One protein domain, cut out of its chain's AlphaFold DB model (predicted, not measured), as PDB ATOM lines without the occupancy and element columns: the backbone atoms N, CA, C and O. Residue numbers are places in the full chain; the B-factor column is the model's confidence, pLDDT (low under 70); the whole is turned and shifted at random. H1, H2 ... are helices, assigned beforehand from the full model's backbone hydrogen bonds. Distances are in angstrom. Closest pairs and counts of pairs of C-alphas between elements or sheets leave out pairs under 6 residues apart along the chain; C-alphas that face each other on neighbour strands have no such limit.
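This is residues 2 to 117 of the 117 residues of an uncharacterized protein of Chloroflexi bacterium (UniProt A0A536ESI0). One long helix, H6, runs along one side of this elongated model, with H1 and the short H2 following one another along it; a helical hairpin of H3 and H4 lies on the other side, spaced away from H6, with H2 between. At one end the chain passes from H4 through the tiny H5 and folds back into H6. The printed part has 116 residues with six named helices, H1 to H6 in order, and no named strand: the class is all helix. The whole is only just compact, close to loose, with a radius of gyration of the C-alphas of 16.0 A, and spans 56 by 31 by 21 A.

Start with H1, residues 2 to 14, which touches residues 98 to 112 of H6, residues 84 to 115, at a shallow tilt of 29 degrees, opposite ways; their closest C-alphas are those of Phe 8 and Thr 105, 5.7 A apart. Next comes H2, residues 22 to 27, close to H1 but not clearly touching it, the closest C-alphas being those of Asn 14 and Asp 22, 5.3 A apart. H2 touches residues 90 to 94 of H6 at 33 degrees, shallow but only just short of steep, with the C-alphas of Leu 27 and Gly 91 the closest at 6.5 A. H3, residues 33 to 47, makes a hairpin with H2; they only just touch, with 3 pairs of C-alphas within 8 A, the closest those of Ala 24 and Gln 35 at 6.7 A. H3 also makes a hairpin with H4, residues 54 to 72, at a shallow tilt of 24 degrees; look at the C-alphas of Gln 35 and Met 67, their closest, 5.5 A apart. Of the four touching pairs three are at a shallow tilt, a mostly aligned packing. H3 and H4 are each apart from H1 and H6, and H5, residues 77 to 80, touches no helix. In H1, H2, H3 and H6 every O i to N i+4 pair is within hydrogen-bond range; in H4 it is 14 of 15, and H5 is too short for such a pair.

Find C-alpha 2 at (16.641, 2.695, -18.026); from there H1 runs 18.4 A to C-alpha 14. H3 covers 20.9 A from Trp 33 to Leu 47. H4 begins at C-alpha 54, (17.795, -5.558, 3.602), and covers 28.0 A, with a kink of 25 degrees near residue 65. H6, the longest, covers 46.6 A from C-alpha 84 at (51.858, 9.873, -0.881) to C-alpha 115 at (10.250, 11.024, -21.761).

The two C-alphas farthest apart, those of Pro 77 and Arg 117, are 56.2 A from each other. The printed part has no cut and no long link. Mean pLDDT of the printed part is 92.2; residue 117 alone is under 70, and H5 has a mean of 76.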
ATOM      1  N   LEU A   2      16.669   3.568 -19.216       89.56
ATOM      2  CA  LEU A   2      16.641   2.695 -18.026       89.56
ATOM      3  C   LEU A   2      17.984   1.999 -17.721       89.56
ATOM      4  O   LEU A   2      18.480   2.078 -16.602       89.56
ATOM      5  N   ALA A   3      18.606   1.373 -18.726       92.44
ATOM      6  CA  ALA A   3      19.901   0.710 -18.557       92.44
ATOM      7  C   ALA A   3      21.020   1.669 -18.104       92.44
ATOM      8  O   ALA A   3      21.857   1.288 -17.293       92.44
ATOM      9  N   ALA A   4      21.012   2.918 -18.582       93.12
ATOM     10  CA  ALA A   4      21.980   3.932 -18.166       93.12
ATOM     11  C   ALA A   4      21.739   4.362 -16.712       93.12
ATOM     12  O   ALA A   4      22.685   4.405 -15.933       93.12
ATOM     13  N   SER A   5      20.481   4.592 -16.317       92.12
ATOM     14  CA  SER A   5      20.117   4.924 -14.932       92.12
ATOM     15  C   SER A   5      20.549   3.831 -13.951       92.12
ATOM     16  O   SER A   5      21.186   4.127 -12.943       92.12
ATOM     17  N   ILE A   6      20.276   2.561 -14.277       93.62
ATOM     18  CA  ILE A   6      20.715   1.413 -13.469       93.62
ATOM     19  C   ILE A   6      22.248   1.343 -13.431       93.62
ATOM     20  O   ILE A   6      22.828   1.180 -12.360       93.62
ATOM     21  N   GLY A   7      22.912   1.500 -14.579       96.06
ATOM     22  CA  GLY A   7      24.370   1.451 -14.673       96.06
ATOM     23  C   GLY A   7      25.062   2.518 -13.825       96.06
ATOM     24  O   GLY A   7      25.972   2.194 -13.062       96.06
ATOM     25  N   PHE A   8      24.625   3.776 -13.910       96.19
ATOM     26  CA  PHE A   8      25.200   4.860 -13.110       96.19
ATOM     27  C   PHE A   8      24.929   4.678 -11.618       96.19
ATOM     28  O   PHE A   8      25.853   4.831 -10.820       96.19
ATOM     29  N   PHE A   9      23.712   4.266 -11.251       92.12
ATOM     30  CA  PHE A   9      23.364   3.964  -9.863       92.12
ATOM     31  C   PHE A   9      24.263   2.869  -9.274       92.12
ATOM     32  O   PHE A   9      24.840   3.065  -8.206       92.12
ATOM     33  N   LEU A  10      24.437   1.745  -9.979       94.81
ATOM     34  CA  LEU A  10      25.293   0.646  -9.521       94.81
ATOM     35  C   LEU A  10      26.753   1.083  -9.354       94.81
ATOM     36  O   LEU A  10      27.390   0.714  -8.370       94.81
ATOM     37  N   ASN A  11      27.273   1.905 -10.271       96.62
ATOM     38  CA  ASN A  11      28.636   2.421 -10.155       96.62
ATOM     39  C   ASN A  11      28.787   3.365  -8.951       96.62
ATOM     40  O   ASN A  11      29.735   3.216  -8.188       96.62
ATOM     41  N   ILE A  12      27.850   4.295  -8.731       95.19
ATOM     42  CA  ILE A  12      27.883   5.176  -7.550       95.19
ATOM     43  C   ILE A  12      27.782   4.374  -6.254       95.19
ATOM     44  O   ILE A  12      28.496   4.658  -5.293       95.19
ATOM     45  N   PHE A  13      26.929   3.350  -6.239       94.00
ATOM     46  CA  PHE A  13      26.753   2.483  -5.088       94.00
ATOM     47  C   PHE A  13      28.048   1.734  -4.758       94.00
ATOM     48  O   PHE A  13      28.475   1.727  -3.606       94.00
ATOM     49  N   ASN A  14      28.729   1.185  -5.769       95.81
ATOM     50  CA  ASN A  14      30.022   0.520  -5.599       95.81
ATOM     51  C   ASN A  14      31.140   1.462  -5.135       95.81
ATOM     52  O   ASN A  14      32.128   0.999  -4.573       95.81
ATOM     53  N   LEU A  15      31.006   2.778  -5.315       96.94
ATOM     54  CA  LEU A  15      31.994   3.742  -4.824       96.94
ATOM     55  C   LEU A  15      31.817   4.121  -3.355       96.94
ATOM     56  O   LEU A  15      32.708   4.781  -2.813       96.94
ATOM     57  N   ILE A  16      30.742   3.687  -2.689       95.50
ATOM     58  CA  ILE A  16      30.610   3.860  -1.241       95.50
ATOM     59  C   ILE A  16      31.762   3.094  -0.571       95.50
ATOM     60  O   ILE A  16      31.913   1.892  -0.792       95.50
ATOM     61  N   PRO A  17      32.593   3.753   0.254       95.88
ATOM     62  CA  PRO A  17      33.820   3.155   0.766       95.88
ATOM     63  C   PRO A  17      33.554   2.228   1.954       95.88
ATOM     64  O   PRO A  17      34.014   2.485   3.054       95.88
ATOM     65  N   VAL A  18      32.790   1.157   1.776       95.38
ATOM     66  CA  VAL A  18      32.419   0.234   2.855       95.38
ATOM     67  C   VAL A  18      32.445  -1.210   2.376       95.38
ATOM     68  O   VAL A  18      32.129  -1.508   1.226       95.38
ATOM     69  N   TRP A  19      32.789  -2.125   3.283       93.38
ATOM     70  CA  TRP A  19      32.808  -3.559   3.007       93.38
ATOM     71  C   TRP A  19      33.663  -3.916   1.773       93.38
ATOM     72  O   TRP A  19      34.793  -3.450   1.671       93.38
ATOM     73  N   GLN A  20      33.176  -4.785   0.884       92.44
ATOM     74  CA  GLN A  20      33.872  -5.245  -0.323       92.44
ATOM     75  C   GLN A  20      33.539  -4.410  -1.565       92.44
ATOM     76  O   GLN A  20      33.876  -4.826  -2.669       92.44
ATOM     77  N   LEU A  21      32.886  -3.257  -1.401       95.50
ATOM     78  CA  LEU A  21      32.594  -2.359  -2.512       95.50
ATOM     79  C   LEU A  21      33.888  -1.726  -3.042       95.50
ATOM     80  O   LEU A  21      34.830  -1.488  -2.280       95.50
ATOM     81  N   ASP A  22      33.927  -1.427  -4.339       95.94
ATOM     82  CA  ASP A  22      35.117  -0.918  -5.033       95.94
ATOM     83  C   ASP A  22      35.710   0.326  -4.359       95.94
ATOM     84  O   ASP A  22      36.928   0.453  -4.239       95.94
ATOM     85  N   GLY A  23      34.865   1.213  -3.827       95.69
ATOM     86  CA  GLY A  23      35.297   2.388  -3.073       95.69
ATOM     87  C   GLY A  23      36.190   2.045  -1.879       95.69
ATOM     88  O   GLY A  23      37.158   2.757  -1.614       95.69
ATOM     89  N   ALA A  24      35.920   0.937  -1.179       94.31
ATOM     90  CA  ALA A  24      36.730   0.498  -0.045       94.31
ATOM     91  C   ALA A  24      38.116   0.014  -0.490       94.31
ATOM     92  O   ALA A  24      39.102   0.289   0.193       94.31
ATOM     93  N   TRP A  25      38.206  -0.657  -1.641       92.31
ATOM     94  CA  TRP A  25      39.466  -1.139  -2.213       92.31
ATOM     95  C   TRP A  25      40.320  -0.001  -2.773       92.31
ATOM     96  O   TRP A  25      41.512   0.069  -2.477       92.31
ATOM     97  N   ILE A  26      39.707   0.922  -3.520       94.81
ATOM     98  CA  ILE A  26      40.390   2.091  -4.096       94.81
ATOM     99  C   ILE A  26      40.974   2.972  -2.984       94.81
ATOM    100  O   ILE A  26      42.103   3.453  -3.091       94.81
ATOM    101  N   LEU A  27      40.222   3.165  -1.896       95.00
ATOM    102  CA  LEU A  27      40.612   4.041  -0.790       95.00
ATOM    103  C   LEU A  27      41.381   3.328   0.331       95.00
ATOM    104  O   LEU A  27      41.872   4.004   1.240       95.00
ATOM    105  N   ALA A  28      41.557   2.003   0.261       92.06
ATOM    106  CA  ALA A  28      42.294   1.236   1.268       92.06
ATOM    107  C   ALA A  28      43.723   1.767   1.514       92.06
ATOM    108  O   ALA A  28      44.091   1.923   2.680       92.06
ATOM    109  N   PRO A  29      44.518   2.125   0.480       92.12
ATOM    110  CA  PRO A  29      45.841   2.717   0.684       92.12
ATOM    111  C   PRO A  29      45.794   4.197   1.086       92.12
ATOM    112  O   PRO A  29      46.801   4.735   1.545       92.12
ATOM    113  N   VAL A  30      44.659   4.876   0.881       93.44
ATOM    114  CA  VAL A  30      44.515   6.318   1.122       93.44
ATOM    115  C   VAL A  30      44.315   6.584   2.609       93.44
ATOM    116  O   VAL A  30      45.103   7.317   3.208       93.44
ATOM    117  N   SER A  31      43.279   5.996   3.216       92.38
ATOM    118  CA  SER A  31      43.025   6.107   4.657       92.38
ATOM    119  C   SER A  31      41.929   5.136   5.124       92.38
ATOM    120  O   SER A  31      40.869   5.076   4.498       92.38
ATOM    121  N   PRO A  32      42.088   4.453   6.275       91.94
ATOM    122  CA  PRO A  32      41.026   3.624   6.853       91.94
ATOM    123  C   PRO A  32      39.798   4.440   7.301       91.94
ATOM    124  O   PRO A  32      38.710   3.884   7.436       91.94
ATOM    125  N   TRP A  33      39.938   5.759   7.487       94.81
ATOM    126  CA  TRP A  33      38.833   6.643   7.879       94.81
ATOM    127  C   TRP A  33      37.723   6.736   6.833       94.81
ATOM    128  O   TRP A  33      36.574   6.974   7.199       94.81
ATOM    129  N   PHE A  34      38.017   6.478   5.556       95.38
ATOM    130  CA  PHE A  34      36.975   6.427   4.531       95.38
ATOM    131  C   PHE A  34      35.934   5.338   4.820       95.38
ATOM    132  O   PHE A  34      34.762   5.543   4.533       95.38
ATOM    133  N   GLN A  35      36.308   4.245   5.495       94.62
ATOM    134  CA  GLN A  35      35.349   3.210   5.897       94.62
ATOM    135  C   GLN A  35      34.377   3.674   6.983       94.62
ATOM    136  O   GLN A  35      33.208   3.286   6.978       94.62
ATOM    137  N   VAL A  36      34.825   4.572   7.864       96.44
ATOM    138  CA  VAL A  36      33.951   5.244   8.836       96.44
ATOM    139  C   VAL A  36      32.959   6.144   8.106       96.44
ATOM    140  O   VAL A  36      31.769   6.115   8.411       96.44
ATOM    141  N   VAL A  37      33.431   6.906   7.112       95.62
ATOM    142  CA  VAL A  37      32.576   7.768   6.283       95.62
ATOM    143  C   VAL A  37      31.524   6.936   5.547       95.62
ATOM    144  O   VAL A  37      30.347   7.272   5.615       95.62
ATOM    145  N   GLY A  38      31.910   5.818   4.924       95.06
ATOM    146  CA  GLY A  38      30.980   4.923   4.227       95.06
ATOM    147  C   GLY A  38      29.891   4.354   5.142       95.06
ATOM    148  O   GLY A  38      28.710   4.390   4.798       95.06
ATOM    149  N   LEU A  39      30.255   3.898   6.345       96.25
ATOM    150  CA  LEU A  39      29.278   3.454   7.348       96.25
ATOM    151  C   LEU A  39      28.386   4.594   7.846       96.25
ATOM    152  O   LEU A  39      27.184   4.398   8.014       96.25
ATOM    153  N   GLY A  40      28.956   5.784   8.051       95.75
ATOM    154  CA  GLY A  40      28.212   6.985   8.422       95.75
ATOM    155  C   GLY A  40      27.176   7.368   7.367       95.75
ATOM    156  O   GLY A  40      26.031   7.641   7.713       95.75
ATOM    157  N   MET A  41      27.534   7.301   6.082       93.06
ATOM    158  CA  MET A  41      26.603   7.533   4.974       93.06
ATOM    159  C   MET A  41      25.438   6.539   5.002       93.06
ATOM    160  O   MET A  41      24.292   6.956   4.867       93.06
ATOM    161  N   ILE A  42      25.696   5.246   5.239       93.62
ATOM    162  CA  ILE A  42      24.615   4.256   5.366       93.62
ATOM    163  C   ILE A  42      23.735   4.554   6.584       93.62
ATOM    164  O   ILE A  42      22.511   4.507   6.477       93.62
ATOM    165  N   ALA A  43      24.332   4.890   7.729       93.56
ATOM    166  CA  ALA A  43      23.579   5.234   8.930       93.56
ATOM    167  C   ALA A  43      22.671   6.451   8.699       93.56
ATOM    168  O   ALA A  43      21.503   6.414   9.075       93.56
ATOM    169  N   VAL A  44      23.164   7.492   8.022       93.12
ATOM    170  CA  VAL A  44      22.361   8.662   7.635       93.12
ATOM    171  C   VAL A  44      21.219   8.254   6.697       93.12
ATOM    172  O   VAL A  44      20.075   8.628   6.944       93.12
ATOM    173  N   SER A  45      21.485   7.429   5.680       89.75
ATOM    174  CA  SER A  45      20.451   6.898   4.775       89.75
ATOM    175  C   SER A  45      19.329   6.164   5.516       89.75
ATOM    176  O   SER A  45      18.152   6.376   5.230       89.75
ATOM    177  N   VAL A  46      19.674   5.344   6.507       90.19
ATOM    178  CA  VAL A  46      18.696   4.566   7.280       90.19
ATOM    179  C   VAL A  46      17.942   5.433   8.291       90.19
ATOM    180  O   VAL A  46      16.724   5.323   8.395       90.19
ATOM    181  N   LEU A  47      18.647   6.279   9.044       91.75
ATOM    182  CA  LEU A  47      18.082   6.998  10.191       91.75
ATOM    183  C   LEU A  47      17.385   8.305   9.806       91.75
ATOM    184  O   LEU A  47      16.398   8.665  10.437       91.75
ATOM    185  N   VAL A  48      17.902   9.015   8.800       92.81
ATOM    186  CA  VAL A  48      17.387  10.331   8.382       92.81
ATOM    187  C   VAL A  48      16.422  10.187   7.214       92.81
ATOM    188  O   VAL A  48      15.356  10.795   7.213       92.81
ATOM    189  N   PHE A  49      16.776   9.368   6.225       91.12
ATOM    190  CA  PHE A  49      15.975   9.212   5.009       91.12
ATOM    191  C   PHE A  49      15.013   8.017   5.063       91.12
ATOM    192  O   PHE A  49      14.311   7.764   4.088       91.12
ATOM    193  N   HIS A  50      14.982   7.272   6.178       88.94
ATOM    194  CA  HIS A  50      14.197   6.040   6.343       88.94
ATOM    195  C   HIS A  50      14.410   5.020   5.209       88.94
ATOM    196  O   HIS A  50      13.573   4.153   4.956       88.94
ATOM    197  N   PHE A  51      15.557   5.100   4.531       84.81
ATOM    198  CA  PHE A  51      15.894   4.264   3.391       84.81
ATOM    199  C   PHE A  51      16.666   3.037   3.874       84.81
ATOM    200  O   PHE A  51      17.892   2.950   3.789       84.81
ATOM    201  N   ALA A  52      15.922   2.087   4.436       80.81
ATOM    202  CA  ALA A  52      16.451   0.826   4.929       80.81
ATOM    203  C   ALA A  52      16.113  -0.306   3.956       80.81
ATOM    204  O   ALA A  52      14.986  -0.797   3.920       80.81
ATOM    205  N   SER A  53      17.101  -0.753   3.179       87.31
ATOM    206  CA  SER A  53      16.989  -2.002   2.424       87.31
ATOM    207  C   SER A  53      17.683  -3.134   3.177       87.31
ATOM    208  O   SER A  53      18.700  -2.926   3.841       87.31
ATOM    209  N   PHE A  54      17.160  -4.357   3.047       89.06
ATOM    210  CA  PHE A  54      17.795  -5.558   3.602       89.06
ATOM    211  C   PHE A  54      19.278  -5.655   3.199       89.06
ATOM    212  O   PHE A  54      20.141  -5.965   4.017       89.06
ATOM    213  N   PHE A  55      19.582  -5.291   1.952       89.00
ATOM    214  CA  PHE A  55      20.939  -5.274   1.417       89.00
ATOM    215  C   PHE A  55      21.840  -4.220   2.083       89.00
ATOM    216  O   PHE A  55      22.968  -4.531   2.458       89.00
ATOM    217  N   LEU A  56      21.340  -2.997   2.307       89.88
ATOM    218  CA  LEU A  56      22.087  -1.946   3.010       89.88
ATOM    219  C   LEU A  56      22.415  -2.331   4.454       89.88
ATOM    220  O   LEU A  56      23.512  -2.044   4.928       89.88
ATOM    221  N   ILE A  57      21.492  -3.010   5.138       90.25
ATOM    222  CA  ILE A  57      21.714  -3.490   6.507       90.25
ATOM    223  C   ILE A  57      22.832  -4.538   6.528       90.25
ATOM    224  O   ILE A  57      23.738  -4.446   7.359       90.25
ATOM    225  N   ILE A  58      22.823  -5.495   5.594       92.88
ATOM    226  CA  ILE A  58      23.905  -6.484   5.460       92.88
ATOM    227  C   ILE A  58      25.246  -5.787   5.217       92.88
ATOM    228  O   ILE A  58      26.226  -6.087   5.901       92.88
ATOM    229  N   ILE A  59      25.291  -4.825   4.292       93.50
ATOM    230  CA  ILE A  59      26.511  -4.067   3.990       93.50
ATOM    231  C   ILE A  59      27.002  -3.304   5.218       93.50
ATOM    232  O   ILE A  59      28.200  -3.316   5.488       93.50
ATOM    233  N   ALA A  60      26.112  -2.685   5.994       93.62
ATOM    234  CA  ALA A  60      26.493  -1.993   7.221       93.62
ATOM    235  C   ALA A  60      27.111  -2.956   8.246       93.62
ATOM    236  O   ALA A  60      28.187  -2.688   8.784       93.62
ATOM    237  N   LEU A  61      26.473  -4.105   8.484       95.00
ATOM    238  CA  LEU A  61      26.948  -5.099   9.450       95.00
ATOM    239  C   LEU A  61      28.321  -5.666   9.067       95.00
ATOM    240  O   LEU A  61      29.236  -5.704   9.896       95.00
ATOM    241  N   LEU A  62      28.500  -6.064   7.806       95.31
ATOM    242  CA  LEU A  62      29.784  -6.566   7.305       95.31
ATOM    243  C   LEU A  62      30.831  -5.443   7.174       95.31
ATOM    244  O   LEU A  62      32.034  -5.657   7.373       95.31
ATOM    245  N   GLY A  63      30.374  -4.222   6.903       94.50
ATOM    246  CA  GLY A  63      31.164  -2.998   6.849       94.50
ATOM    247  C   GLY A  63      31.859  -2.680   8.172       94.50
ATOM    248  O   GLY A  63      33.029  -2.313   8.181       94.50
ATOM    249  N   ILE A  64      31.201  -2.910   9.311       95.50
ATOM    250  CA  ILE A  64      31.809  -2.692  10.636       95.50
ATOM    251  C   ILE A  64      33.039  -3.590  10.836       95.50
ATOM    252  O   ILE A  64      34.071  -3.147  11.350       95.50
ATOM    253  N   GLN A  65      32.952  -4.853  10.419       94.00
ATOM    254  CA  GLN A  65      34.039  -5.818  10.594       94.00
ATOM    255  C   GLN A  65      35.230  -5.503   9.681       94.00
ATOM    256  O   GLN A  65      36.380  -5.566  10.122       94.00
ATOM    257  N   THR A  66      34.958  -5.105   8.437       91.44
ATOM    258  CA  THR A  66      35.993  -4.660   7.488       91.44
ATOM    259  C   THR A  66      36.654  -3.359   7.934       91.44
ATOM    260  O   THR A  66      37.882  -3.305   7.951       91.44
ATOM    261  N   MET A  67      35.890  -2.392   8.451       94.25
ATOM    262  CA  MET A  67      36.421  -1.162   9.047       94.25
ATOM    263  C   MET A  67      37.399  -1.470  10.180       94.25
ATOM    264  O   MET A  67      38.541  -1.008  10.172       94.25
ATOM    265  N   ARG A  68      36.995  -2.312  11.139       93.44
ATOM    266  CA  ARG A  68      37.872  -2.739  12.242       93.44
ATOM    267  C   ARG A  68      39.137  -3.431  11.732       93.44
ATOM    268  O   ARG A  68      40.219  -3.218  12.277       93.44
ATOM    269  N   ALA A  69      39.030  -4.265  10.698       90.06
ATOM    270  CA  ALA A  69      40.190  -4.881  10.062       90.06
ATOM    271  C   ALA A  69      41.101  -3.844   9.385       90.06
ATOM    272  O   ALA A  69      42.314  -3.919   9.556       90.06
ATOM    273  N   GLY A  70      40.534  -2.846   8.702       88.06
ATOM    274  CA  GLY A  70      41.265  -1.752   8.065       88.06
ATOM    275  C   GLY A  70      42.122  -0.966   9.054       88.06
ATOM    276  O   GLY A  70      43.314  -0.788   8.820       88.06
ATOM    277  N   PHE A  71      41.568  -0.584  10.211       90.56
ATOM    278  CA  PHE A  71      42.339   0.109  11.252       90.56
ATOM    279  C   PHE A  71      43.442  -0.760  11.868       90.56
ATOM    280  O   PHE A  71      44.548  -0.269  12.090       90.56
ATOM    281  N   ARG A  72      43.188  -2.057  12.103       88.75
ATOM    282  CA  ARG A  72      44.224  -2.990  12.594       88.75
ATOM    283  C   ARG A  72      45.365  -3.158  11.589       88.75
ATOM    284  O   ARG A  72      46.527  -3.210  11.978       88.75
ATOM    285  N   ASN A  73      45.028  -3.193  10.303       85.44
ATOM    286  CA  ASN A  73      45.972  -3.396   9.211       85.44
ATOM    287  C   ASN A  73      46.548  -2.085   8.651       85.44
ATOM    288  O   ASN A  73      47.329  -2.132   7.704       85.44
ATOM    289  N   ALA A  74      46.221  -0.924   9.225       78.75
ATOM    290  CA  ALA A  74      46.648   0.379   8.709       78.75
ATOM    291  C   ALA A  74      48.178   0.554   8.687       78.75
ATOM    292  O   ALA A  74      48.705   1.331   7.896       78.75
ATOM    293  N   LYS A  75      48.899  -0.186   9.539       76.19
ATOM    294  CA  LYS A  75      50.370  -0.208   9.591       76.19
ATOM    295  C   LYS A  75      51.001  -1.305   8.726       76.19
ATOM    296  O   LYS A  75      52.213  -1.488   8.776       76.19
ATOM    297  N   ASN A  76      50.207  -2.063   7.967       82.56
ATOM    298  CA  ASN A  76      50.720  -3.134   7.121       82.56
ATOM    299  C   ASN A  76      51.647  -2.542   6.034       82.56
ATOM    300  O   ASN A  76      51.227  -1.607   5.340       82.56
ATOM    301  N   PRO A  77      52.869  -3.084   5.847       77.25
ATOM    302  CA  PRO A  77      53.797  -2.663   4.793       77.25
ATOM    303  C   PRO A  77      53.169  -2.583   3.395       77.25
ATOM    304  O   PRO A  77      53.531  -1.708   2.610       77.25
ATOM    305  N   TYR A  78      52.189  -3.445   3.105       78.12
ATOM    306  CA  TYR A  78      51.443  -3.442   1.847       78.12
ATOM    307  C   TYR A  78      50.800  -2.078   1.540       78.12
ATOM    308  O   TYR A  78      50.968  -1.554   0.445       78.12
ATOM    309  N   TYR A  79      50.139  -1.450   2.517       73.00
ATOM    310  CA  TYR A  79      49.539  -0.119   2.347       73.00
ATOM    311  C   TYR A  79      50.545   1.008   2.606       73.00
ATOM    312  O   TYR A  79      50.513   2.049   1.949       73.00
ATOM    313  N   ALA A  80      51.469   0.797   3.549       75.12
ATOM    314  CA  ALA A  80      52.456   1.802   3.933       75.12
ATOM    315  C   ALA A  80      53.467   2.116   2.813       75.12
ATOM    316  O   ALA A  80      53.940   3.248   2.739       75.12
ATOM    317  N   SER A  81      53.749   1.153   1.930       84.38
ATOM    318  CA  SER A  81      54.685   1.299   0.804       84.38
ATOM    319  C   SER A  81      54.180   2.187  -0.339       84.38
ATOM    320  O   SER A  81      54.983   2.642  -1.151       84.38
ATOM    321  N   VAL A  82      52.875   2.477  -0.402       88.06
ATOM    322  CA  VAL A  82      52.305   3.322  -1.461       88.06
ATOM    323  C   VAL A  82      52.734   4.782  -1.255       88.06
ATOM    324  O   VAL A  82      52.390   5.349  -0.209       88.06
ATOM    325  N   PRO A  83      53.420   5.422  -2.228       93.38
ATOM    326  CA  PRO A  83      53.852   6.814  -2.116       93.38
ATOM    327  C   PRO A  83      52.680   7.779  -1.911       93.38
ATOM    328  O   PRO A  83      51.602   7.592  -2.475       93.38
ATOM    329  N   THR A  84      52.900   8.870  -1.171       92.38
ATOM    330  CA  THR A  84      51.858   9.873  -0.881       92.38
ATOM    331  C   THR A  84      51.207  10.431  -2.148       92.38
ATOM    332  O   THR A  84      49.990  10.582  -2.192       92.38
ATOM    333  N   GLN A  85      51.990  10.670  -3.204       96.00
ATOM    334  CA  GLN A  85      51.471  11.144  -4.493       96.00
ATOM    335  C   GLN A  85      50.477  10.154  -5.115       96.00
ATOM    336  O   GLN A  85      49.424  10.566  -5.592       96.00
ATOM    337  N   ALA A  86      50.763   8.849  -5.046       94.88
ATOM    338  CA  ALA A  86      49.862   7.817  -5.548       94.88
ATOM    339  C   ALA A  86      48.571   7.740  -4.716       94.88
ATOM    340  O   ALA A  86      47.489   7.618  -5.280       94.88
ATOM    341  N   ARG A  87      48.652   7.895  -3.386       94.50
ATOM    342  CA  ARG A  87      47.457   7.955  -2.519       94.50
ATOM    343  C   ARG A  87      46.562   9.146  -2.858       94.50
ATOM    344  O   ARG A  87      45.346   8.996  -2.931       94.50
ATOM    345  N   LEU A  88      47.160  10.316  -3.086       96.00
ATOM    346  CA  LEU A  88      46.428  11.511  -3.507       96.00
ATOM    347  C   LEU A  88      45.798  11.321  -4.889       96.00
ATOM    348  O   LEU A  88      44.637  11.673  -5.066       96.00
ATOM    349  N   ALA A  89      46.521  10.717  -5.834       97.31
ATOM    350  CA  ALA A  89      45.991  10.410  -7.159       97.31
ATOM    351  C   ALA A  89      44.799   9.440  -7.097       97.31
ATOM    352  O   ALA A  89      43.786   9.693  -7.741       97.31
ATOM    353  N   LEU A  90      44.874   8.382  -6.280       96.62
ATOM    354  CA  LEU A  90      43.762   7.447  -6.060       96.62
ATOM    355  C   LEU A  90      42.542   8.147  -5.449       96.62
ATOM    356  O   LEU A  90      41.431   7.984  -5.946       96.62
ATOM    357  N   GLY A  91      42.749   8.958  -4.407       96.69
ATOM    358  CA  GLY A  91      41.673   9.731  -3.783       96.69
ATOM    359  C   GLY A  91      41.033  10.737  -4.745       96.69
ATOM    360  O   GLY A  91      39.810  10.847  -4.797       96.69
ATOM    361  N   ALA A  92      41.845  11.427  -5.549       97.81
ATOM    362  CA  ALA A  92      41.371  12.368  -6.560       97.81
ATOM    363  C   ALA A  92      40.608  11.666  -7.693       97.81
ATOM    364  O   ALA A  92      39.551  12.146  -8.098       97.81
ATOM    365  N   ALA A  93      41.098  10.519  -8.172       97.69
ATOM    366  CA  ALA A  93      40.422   9.721  -9.192       97.69
ATOM    367  C   ALA A  93      39.076   9.184  -8.685       97.69
ATOM    368  O   ALA A  93      38.073   9.300  -9.386       97.69
ATOM    369  N   TRP A  94      39.036   8.666  -7.451       97.75
ATOM    370  CA  TRP A  94      37.795   8.240  -6.803       97.75
ATOM    371  C   TRP A  94      36.794   9.395  -6.703       97.75
ATOM    372  O   TRP A  94      35.651   9.253  -7.132       97.75
ATOM    373  N   LEU A  95      37.228  10.562  -6.214       97.69
ATOM    374  CA  LEU A  95      36.361  11.733  -6.082       97.69
ATOM    375  C   LEU A  95      35.855  12.221  -7.446       97.69
ATOM    376  O   LEU A  95      34.670  12.511  -7.595       97.69
ATOM    377  N   GLY A  96      36.731  12.275  -8.451       98.12
ATOM    378  CA  GLY A  96      36.363  12.635  -9.817       98.12
ATOM    379  C   GLY A  96      35.318  11.685 -10.403       98.12
ATOM    380  O   GLY A  96      34.347  12.140 -11.006       98.12
ATOM    381  N   LEU A  97      35.465  10.379 -10.165       97.62
ATOM    382  CA  LEU A  97      34.511   9.369 -10.613       97.62
ATOM    383  C   LEU A  97      33.155   9.513  -9.906       97.62
ATOM    384  O   LEU A  97      32.122   9.476 -10.571       97.62
ATOM    385  N   VAL A  98      33.146   9.744  -8.586       97.44
ATOM    386  CA  VAL A  98      31.917  10.013  -7.814       97.44
ATOM    387  C   VAL A  98      31.181  11.233  -8.370       97.44
ATOM    388  O   VAL A  98      29.981  11.159  -8.632       97.44
ATOM    389  N   LEU A  99      31.891  12.343  -8.595       98.00
ATOM    390  CA  LEU A  99      31.306  13.575  -9.130       98.00
ATOM    391  C   LEU A  99      30.750  13.370 -10.541       98.00
ATOM    392  O   LEU A  99      29.611  13.748 -10.818       98.00
ATOM    393  N   TYR A 100      31.527  12.733 -11.419       97.81
ATOM    394  CA  TYR A 100      31.112  12.429 -12.784       97.81
ATOM    395  C   TYR A 100      29.842  11.573 -12.810       97.81
ATOM    396  O   TYR A 100      28.865  11.926 -13.469       97.81
ATOM    397  N   LEU A 101      29.824  10.473 -12.056       97.50
ATOM    398  CA  LEU A 101      28.670   9.581 -11.996       97.50
ATOM    399  C   LEU A 101      27.453  10.258 -11.366       97.50
ATOM    400  O   LEU A 101      26.335   9.988 -11.798       97.50
ATOM    401  N   GLY A 102      27.642  11.157 -10.397       96.50
ATOM    402  CA  GLY A 102      26.552  11.935  -9.805       96.50
ATOM    403  C   GLY A 102      25.881  12.832 -10.839       96.50
ATOM    404  O   GLY A 102      24.663  12.788 -11.013       96.50
ATOM    405  N   VAL A 103      26.690  13.568 -11.604       97.31
ATOM    406  CA  VAL A 103      26.221  14.409 -12.714       97.31
ATOM    407  C   VAL A 103      25.532  13.576 -13.800       97.31
ATOM    408  O   VAL A 103      24.488  13.978 -14.314       97.31
ATOM    409  N   MET A 104      26.073  12.406 -14.141       96.62
ATOM    410  CA  MET A 104      25.467  11.518 -15.139       96.62
ATOM    411  C   MET A 104      24.170  10.870 -14.652       96.62
ATOM    412  O   MET A 104      23.224  10.751 -15.429       96.62
ATOM    413  N   THR A 105      24.082  10.516 -13.370       95.75
ATOM    414  CA  THR A 105      22.852   9.991 -12.756       95.75
ATOM    415  C   THR A 105      21.743  11.038 -12.814       95.75
ATOM    416  O   THR A 105      20.656  10.745 -13.302       95.75
ATOM    417  N   PHE A 106      22.044  12.279 -12.416       95.25
ATOM    418  CA  PHE A 106      21.092  13.390 -12.452       95.25
ATOM    419  C   PHE A 106      20.604  13.703 -13.879       95.25
ATOM    420  O   PHE A 106      19.409  13.891 -14.121       95.25
ATOM    421  N   GLN A 107      21.510  13.704 -14.862       95.25
ATOM    422  CA  GLN A 107      21.134  13.884 -16.267       95.25
ATOM    423  C   GLN A 107      20.285  12.721 -16.794       95.25
ATOM    424  O   GLN A 107      19.267  12.952 -17.443       95.25
ATOM    425  N   ALA A 108      20.657  11.475 -16.496       94.25
ATOM    426  CA  ALA A 108      19.897  10.305 -16.929       94.25
ATOM    427  C   ALA A 108      18.479  10.292 -16.339       94.25
ATOM    428  O   ALA A 108      17.526   9.973 -17.048       94.25
ATOM    429  N   GLU A 109      18.332  10.665 -15.066       92.12
ATOM    430  CA  GLU A 109      17.037  10.771 -14.394       92.12
ATOM    431  C   GLU A 109      16.167  11.876 -15.003       92.12
ATOM    432  O   GLU A 109      15.011  11.624 -15.344       92.12
ATOM    433  N   SER A 110      16.720  13.074 -15.220       92.75
ATOM    434  CA  SER A 110      15.958  14.190 -15.800       92.75
ATOM    435  C   SER A 110      15.441  13.874 -17.208       92.75
ATOM    436  O   SER A 110      14.267  14.116 -17.505       92.75
ATOM    437  N   LEU A 111      16.267  13.243 -18.051       93.12
ATOM    438  CA  LEU A 111      15.851  12.773 -19.372       93.12
ATOM    439  C   LEU A 111      14.793  11.668 -19.280       93.12
ATOM    440  O   LEU A 111      13.803  11.713 -20.009       93.12
ATOM    441  N   PHE A 112      14.963  10.700 -18.376       90.75
ATOM    442  CA  PHE A 112      13.991   9.624 -18.177       90.75
ATOM    443  C   PHE A 112      12.611  10.163 -17.777       90.75
ATOM    444  O   PHE A 112      11.612   9.782 -18.380       90.75
ATOM    445  N   VAL A 113      12.556  11.101 -16.827       90.75
ATOM    446  CA  VAL A 113      11.305  11.737 -16.381       90.75
ATOM    447  C   VAL A 113      10.666  12.573 -17.490       90.75
ATOM    448  O   VAL A 113       9.442  12.599 -17.596       90.75
ATOM    449  N   SER A 114      11.468  13.245 -18.325       91.69
ATOM    450  CA  SER A 114      10.950  14.035 -19.450       91.69
ATOM    451  C   SER A 114      10.285  13.183 -20.535       91.69
ATOM    452  O   SER A 114       9.300  13.619 -21.112       91.69
ATOM    453  N   LEU A 115      10.792  11.970 -20.777       88.25
ATOM    454  CA  LEU A 115      10.250  11.024 -21.761       88.25
ATOM    455  C   LEU A 115       9.054  10.219 -21.235       88.25
ATOM    456  O   LEU A 115       8.339   9.609 -22.025       88.25
ATOM    457  N   ALA A 116       8.888  10.146 -19.913       81.81
ATOM    458  CA  ALA A 116       7.802   9.417 -19.261       81.81
ATOM    459  C   ALA A 116       6.525  10.258 -19.064       81.81
ATOM    460  O   ALA A 116       5.512   9.712 -18.624       81.81
ATOM    461  N   ARG A 117       6.581  11.565 -19.348       68.06
ATOM    462  CA  ARG A 117       5.411  12.449 -19.461       68.06
ATOM    463  C   ARG A 117       4.961  12.537 -20.909       68.06
ATOM    464  O   ARG A 117       3.732  12.637 -21.102       68.06
TER     465      ARG A 117